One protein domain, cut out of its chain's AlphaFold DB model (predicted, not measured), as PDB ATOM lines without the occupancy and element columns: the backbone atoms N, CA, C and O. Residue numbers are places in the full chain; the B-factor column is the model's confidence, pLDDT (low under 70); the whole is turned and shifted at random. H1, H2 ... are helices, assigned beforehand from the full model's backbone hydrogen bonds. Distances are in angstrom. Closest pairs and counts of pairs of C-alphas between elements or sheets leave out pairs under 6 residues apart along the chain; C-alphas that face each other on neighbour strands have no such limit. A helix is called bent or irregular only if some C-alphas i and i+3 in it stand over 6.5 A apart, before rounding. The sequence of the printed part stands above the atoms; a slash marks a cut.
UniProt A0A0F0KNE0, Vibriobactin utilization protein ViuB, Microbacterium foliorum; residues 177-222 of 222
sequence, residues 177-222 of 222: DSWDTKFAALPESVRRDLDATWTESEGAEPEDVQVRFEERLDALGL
ATOM      1  N   ASP A 177     122.889 113.441  65.242       63.22
ATOM      2  CA  ASP A 177     123.409 112.275  64.517       63.22
ATOM      3  C   ASP A 177     124.885 111.931  64.772       63.22
ATOM      4  O   ASP A 177     125.468 111.110  64.065       63.22
ATOM      5  N   SER A 178     125.525 112.492  65.802       63.12
ATOM      6  CA  SER A 178     126.850 111.988  66.188       63.12
ATOM      7  C   SER A 178     127.226 112.142  67.653       63.12
ATOM      8  O   SER A 178     128.109 111.416  68.108       63.12
ATOM      9  N   TRP A 179     126.581 113.036  68.405       73.31
ATOM     10  CA  TRP A 179     127.049 113.357  69.751       73.31
ATOM     11  C   TRP A 179     126.808 112.213  70.742       73.31
ATOM     12  O   TRP A 179     127.767 111.714  71.324       73.31
ATOM     13  N   ASP A 180     125.571 111.715  70.861       74.12
ATOM     14  CA  ASP A 180     125.226 110.662  71.832       74.12
ATOM     15  C   ASP A 180     126.025 109.374  71.594       74.12
ATOM     16  O   ASP A 180     126.533 108.760  72.532       74.12
ATOM     17  N   THR A 181     126.188 108.973  70.328       78.00
ATOM     18  CA  THR A 181     126.964 107.780  69.969       78.00
ATOM     19  C   THR A 181     128.448 107.957  70.277       78.00
ATOM     20  O   THR A 181     129.048 107.072  70.887       78.00
ATOM     21  N   LYS A 182     129.051 109.088  69.886       81.19
ATOM     22  CA  LYS A 182     130.472 109.347  70.152       81.19
ATOM     23  C   LYS A 182     130.741 109.486  71.651       81.19
ATOM     24  O   LYS A 182     131.719 108.932  72.138       81.19
ATOM     25  N   PHE A 183     129.859 110.167  72.386       83.12
ATOM     26  CA  PHE A 183     129.989 110.345  73.828       83.12
ATOM     27  C   PHE A 183     129.848 109.007  74.565       83.12
ATOM     28  O   PHE A 183     130.684 108.676  75.403       83.12
ATOM     29  N   ALA A 184     128.850 108.186  74.214       84.25
ATOM     30  CA  ALA A 184     128.668 106.858  74.806       84.25
ATOM     31  C   ALA A 184     129.837 105.899  74.515       84.25
ATOM     32  O   ALA A 184     130.123 105.020  75.328       84.25
ATOM     33  N   ALA A 185     130.525 106.077  73.382       87.25
ATOM     34  CA  ALA A 185     131.703 105.296  73.016       87.25
ATOM     35  C   ALA A 185     132.976 105.684  73.797       87.25
ATOM     36  O   ALA A 185     133.963 104.945  73.745       87.25
ATOM     37  N   LEU A 186     132.984 106.806  74.530       89.44
ATOM     38  CA  LEU A 186     134.136 107.204  75.338       89.44
ATOM     39  C   LEU A 186     134.381 106.234  76.512       89.44
ATOM     40  O   LEU A 186     133.423 105.797  77.171       89.44
ATOM     41  N   PRO A 187     135.659 105.956  76.861       93.19
ATOM     42  CA  PRO A 187     135.998 105.194  78.058       93.19
ATOM     43  C   PRO A 187     135.334 105.782  79.308       93.19
ATOM     44  O   PRO A 187     135.243 106.998  79.463       93.19
ATOM     45  N   GLU A 188     134.902 104.928  80.237       90.94
ATOM     46  CA  GLU A 188     134.228 105.373  81.466       90.94
ATOM     47  C   GLU A 188     135.092 106.336  82.295       90.94
ATOM     48  O   GLU A 188     134.579 107.296  82.863       90.94
ATOM     49  N   SER A 189     136.412 106.124  82.314       90.81
ATOM     50  CA  SER A 189     137.359 107.035  82.963       90.81
ATOM     51  C   SER A 189     137.343 108.434  82.349       90.81
ATOM     52  O   SER A 189     137.409 109.409  83.085       90.81
ATOM     53  N   VAL A 190     137.211 108.538  81.024       89.06
ATOM     54  CA  VAL A 190     137.140 109.819  80.305       89.06
ATOM     55  C   VAL A 190     135.803 110.508  80.565       89.06
ATOM     56  O   VAL A 190     135.774 111.712  80.787       89.06
ATOM     57  N   ARG A 191     134.694 109.760  80.601       88.75
ATOM     58  CA  ARG A 191     133.382 110.329  80.959       88.75
ATOM     59  C   ARG A 191     133.367 110.866  82.393       88.75
ATOM     60  O   ARG A 191     132.900 111.975  82.608       88.75
ATOM     61  N   ARG A 192     133.963 110.140  83.348       86.62
ATOM     62  CA  ARG A 192     134.133 110.627  84.729       86.62
ATOM     63  C   ARG A 192     135.008 111.880  84.825       86.62
ATOM     64  O   ARG A 192     134.676 112.765  85.596       86.62
ATOM     65  N   ASP A 193     136.091 111.956  84.055       86.62
ATOM     66  CA  ASP A 193     136.971 113.136  83.969       86.62
ATOM     67  C   ASP A 193     136.221 114.374  83.431       86.62
ATOM     68  O   ASP A 193     136.308 115.471  83.985       86.62
ATOM     69  N   LEU A 194     135.401 114.187  82.390       87.19
ATOM     70  CA  LEU A 194     134.535 115.240  81.849       87.19
ATOM     71  C   LEU A 194     133.516 115.735  82.885       87.19
ATOM     72  O   LEU A 194     133.376 116.944  83.065       87.19
ATOM     73  N   ASP A 195     132.855 114.825  83.604       83.44
ATOM     74  CA  ASP A 195     131.907 115.183  84.668       83.44
ATOM     75  C   ASP A 195     132.606 115.914  85.830       83.44
ATOM     76  O   ASP A 195     132.075 116.886  86.378       83.44
ATOM     77  N   ALA A 196     133.828 115.490  86.171       86.00
ATOM     78  CA  ALA A 196     134.611 116.057  87.263       86.00
ATOM     79  C   ALA A 196     135.034 117.513  87.015       86.00
ATOM     80  O   ALA A 196     135.214 118.269  87.971       86.00
ATOM     81  N   THR A 197     135.125 117.939  85.748       84.25
ATOM     82  CA  THR A 197     135.558 119.294  85.355       84.25
ATOM     83  C   THR A 197     134.775 120.394  86.082       84.25
ATOM     84  O   THR A 197     135.353 121.411  86.474       84.25
ATOM     85  N   TRP A 198     133.474 120.190  86.303       76.75
ATOM     86  CA  TRP A 198     132.609 121.156  86.984       76.75
ATOM     87  C   TRP A 198     132.682 121.060  88.507       76.75
ATOM     88  O   TRP A 198     132.684 122.089  89.177       76.75
ATOM     89  N   THR A 199     132.781 119.850  89.058       79.06
ATOM     90  CA  THR A 199     132.866 119.636  90.512       79.06
ATOM     91  C   THR A 199     134.227 120.008  91.092       79.06
ATOM     92  O   THR A 199     134.300 120.478  92.220       79.06
ATOM     93  N   GLU A 200     135.311 119.837  90.336       79.69
ATOM     94  CA  GLU A 200     136.676 120.158  90.781       79.69
ATOM     95  C   GLU A 200     137.032 121.640  90.591       79.69
ATOM     96  O   GLU A 200     138.068 122.105  91.063       79.69
ATOM     97  N   SER A 201     136.161 122.400  89.924       79.75
ATOM     98  CA  SER A 201     136.347 123.824  89.641       79.75
ATOM     99  C   SER A 201     135.582 124.736  90.616       79.75
ATOM    100  O   SER A 201     135.205 125.848  90.240       79.75
ATOM    101  N   GLU A 202     135.332 124.303  91.857       77.44
ATOM    102  CA  GLU A 202     134.674 125.147  92.866       77.44
ATOM    103  C   GLU A 202     135.410 126.490  93.043       77.44
ATOM    104  O   GLU A 202     136.610 126.545  93.308       77.44
ATOM    105  N   GLY A 203     134.679 127.596  92.869       79.69
ATOM    106  CA  GLY A 203     135.217 128.959  92.958       79.69
ATOM    107  C   GLY A 203     135.910 129.480  91.693       79.69
ATOM    108  O   GLY A 203     136.289 130.653  91.662       79.69
ATOM    109  N   ALA A 204     136.057 128.665  90.644       85.25
ATOM    110  CA  ALA A 204     136.523 129.139  89.344       85.25
ATOM    111  C   ALA A 204     135.431 129.938  88.616       85.25
ATOM    112  O   ALA A 204     134.234 129.750  88.837       85.25
ATOM    113  N   GLU A 205     135.854 130.817  87.709       90.94
ATOM    114  CA  GLU A 205     134.936 131.558  86.850       90.94
ATOM    115  C   GLU A 205     134.237 130.578  85.870       90.94
ATOM    116  O   GLU A 205     134.936 129.852  85.155       90.94
ATOM    117  N   PRO A 206     132.889 130.497  85.844       88.62
ATOM    118  CA  PRO A 206     132.162 129.496  85.059       88.62
ATOM    119  C   PRO A 206     132.458 129.476  83.555       88.62
ATOM    120  O   PRO A 206     132.527 128.391  82.979       88.62
ATOM    121  N   GLU A 207     132.657 130.626  82.904       89.81
ATOM    122  CA  GLU A 207     133.004 130.648  81.474       89.81
ATOM    123  C   GLU A 207     134.426 130.105  81.239       89.81
ATOM    124  O   GLU A 207     134.667 129.405  80.255       89.81
ATOM    125  N   ASP A 208     135.366 130.320  82.166       89.62
ATOM    126  CA  ASP A 208     136.680 129.673  82.111       89.62
ATOM    127  C   ASP A 208     136.593 128.148  82.249       89.62
ATOM    128  O   ASP A 208     137.375 127.443  81.603       89.62
ATOM    129  N   VAL A 209     135.680 127.639  83.085       90.75
ATOM    130  CA  VAL A 209     135.404 126.195  83.217       90.75
ATOM    131  C   VAL A 209     134.800 125.652  81.924       90.75
ATOM    132  O   VAL A 209     135.293 124.651  81.406       90.75
ATOM    133  N   GLN A 210     133.807 126.348  81.361       91.31
ATOM    134  CA  GLN A 210     133.162 125.981  80.100       91.31
ATOM    135  C   GLN A 210     134.173 125.889  78.953       91.31
ATOM    136  O   GLN A 210     134.167 124.904  78.221       91.31
ATOM    137  N   VAL A 211     135.078 126.869  78.815       90.38
ATOM    138  CA  VAL A 211     136.118 126.843  77.771       90.38
ATOM    139  C   VAL A 211     137.028 125.623  77.927       90.38
ATOM    140  O   VAL A 211     137.275 124.930  76.945       90.38
ATOM    141  N   ARG A 212     137.494 125.311  79.146       89.94
ATOM    142  CA  ARG A 212     138.343 124.122  79.379       89.94
ATOM    143  C   ARG A 212     137.607 122.821  79.061       89.94
ATOM    144  O   ARG A 212     138.192 121.907  78.486       89.94
ATOM    145  N   PHE A 213     136.335 122.742  79.445       90.56
ATOM    146  CA  PHE A 213     135.481 121.597  79.150       90.56
ATOM    147  C   PHE A 213     135.327 121.392  77.636       90.56
ATOM    148  O   PHE A 213     135.484 120.282  77.136       90.56
ATOM    149  N   GLU A 214     135.095 122.468  76.888       90.38
ATOM    150  CA  GLU A 214     134.958 122.427  75.430       90.38
ATOM    151  C   GLU A 214     136.261 122.067  74.719       90.38
ATOM    152  O   GLU A 214     136.246 121.213  73.838       90.38
ATOM    153  N   GLU A 215     137.398 122.615  75.154       89.69
ATOM    154  CA  GLU A 215     138.720 122.228  74.641       89.69
ATOM    155  C   GLU A 215     138.996 120.732  74.862       89.69
ATOM    156  O   GLU A 215     139.610 120.064  74.023       89.69
ATOM    157  N   ARG A 216     138.514 120.178  75.981       89.19
ATOM    158  CA  ARG A 216     138.607 118.746  76.264       89.19
ATOM    159  C   ARG A 216     137.717 117.922  75.336       89.19
ATOM    160  O   ARG A 216     138.167 116.874  74.877       89.19
ATOM    161  N   LEU A 217     136.497 118.375  75.047       88.31
ATOM    162  CA  LEU A 217     135.610 117.728  74.074       88.31
ATOM    163  C   LEU A 217     136.210 117.752  72.660       88.31
ATOM    164  O   LEU A 217     136.261 116.705  72.015       88.31
ATOM    165  N   ASP A 218     136.756 118.891  72.226       87.19
ATOM    166  CA  ASP A 218     137.420 119.033  70.923       87.19
ATOM    167  C   ASP A 218     138.591 118.045  70.786       87.19
ATOM    168  O   ASP A 218     138.723 117.350  69.776       87.19
ATOM    169  N   ALA A 219     139.416 117.912  71.833       87.75
ATOM    170  CA  ALA A 219     140.531 116.962  71.868       87.75
ATOM    171  C   ALA A 219     140.086 115.488  71.775       87.75
ATOM    172  O   ALA A 219     140.890 114.620  71.426       87.75
ATOM    173  N   LEU A 220     138.816 115.202  72.079       87.12
ATOM    174  CA  LEU A 220     138.188 113.883  71.981       87.12
ATOM    175  C   LEU A 220     137.386 113.693  70.677       87.12
ATOM    176  O   LEU A 220     136.843 112.609  70.458       87.12
ATOM    177  N   GLY A 221     137.313 114.705  69.802       83.25
ATOM    178  CA  GLY A 221     136.548 114.658  68.547       83.25
ATOM    179  C   GLY A 221     135.025 114.780  68.719       83.25
ATOM    180  O   GLY A 221     134.263 114.297  67.863       83.25
ATOM    181  N   LEU A 222     134.599 115.384  69.834       79.12
ATOM    182  CA  LEU A 222     133.212 115.687  70.215       79.12
ATOM    183  C   LEU A 222     132.863 117.160  70.044       79.12
ATOM    184  O   LEU A 222     133.784 117.957  69.809       79.12
TER     185      LEU A 222
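This is residues 177 to 222 of the 222 residues of the protein "Vibriobactin utilization protein ViuB" of Microbacterium foliorum (UniProt A0A0F0KNE0). Two helices, H2 and H3, fold back on each other as a loosely closed helical hairpin, side by side and running opposite ways, and a short helix, H1, stands at the open end of the hairpin, turned crosswise to H2. The hairpin makes the length of the domain, with its turn, residues 200 to 205, at one end of the long axis and H1 towards the other. The printed part has 46 residues, with three named helices in the order H1, H2, H3 and no named strand; 34 of the residues are in the named helices, and the class is all helix. The whole is only just compact, close to loose, with a radius of gyration of the C-alphas of 11.3 A. Its outline is elongated, and the C-alphas span 33 by 18 by 15 A along their three main axes.

From the first printed residue the backbone enters H1, residues 177 to 184, which touches no helix. H2, residues 188 to 199, follows after a tight link of 3 residues. H1 and H2 are close but not clearly touching, with 1 pair of C-alphas within 8 A. Their closest C-alphas, those of Phe 183 and Arg 191, are 7.9 A apart. The line of H1 is a rough one, and it stands about perpendicular to that of H2, at 87 degrees. A short link of 6 residues then joins H2 to H3, residues 206 to 219. H2 and H3 touch, with 5 pairs of C-alphas within 8 A, and H2 does so with residues 194 to 198 alone. The closest C-alphas of the two are those of Thr 197 and Phe 213, 6.6 A apart, and the centres of the two helices are 12.0 A apart. Their lines stand at a shallow tilt of 17 degrees, and they run opposite ways; together they are a helical hairpin. H1 and H3 are apart. In H3 every pair of O i and N i+4 is within hydrogen-bond range, whereas in H1 3 of 4 such pairs are, and in H2 6 of 8.

H1 begins at Asp 177, whose C-alpha is at (123.409, 112.275, 64.517), and ends at Ala 184. It has 8 residues and is irregular: C-alphas 177 and 180 are 7.7 A apart, against about 5 A in a regular helix. H2 runs from Glu 188, with its C-alpha at (134.228, 105.373, 81.466), to Thr 199, has 12 residues and measures 16.9 A from first to last C-alpha. It is neither bent nor irregular, but only just: C-alphas 195 and 198 are 6.4 A apart. H3 is the longest helix, with 14 residues from Pro 206 to Ala 219 and 20.0 A from first to last C-alpha; it ends with C-alpha 219 at (140.531, 116.962, 71.868). Residues 220 to 222 follow it.

The two C-alphas farthest apart in the domain are those of Asp 177 and Gly 203, 35.0 A from each other. The first and last printed C-alphas, those of Asp 177 and Leu 222, are 11.8 A apart. The printed part has no cut, and Leu 222 is the last residue of the full chain of 222 residues. Neither of the two links is long. The mean pLDDT of the printed part is 84.7. Two residues, 177 and 178, are under 70, and both belong to H1, whose mean pLDDT is 75; the mean is 86 in H2 and 90 in H3.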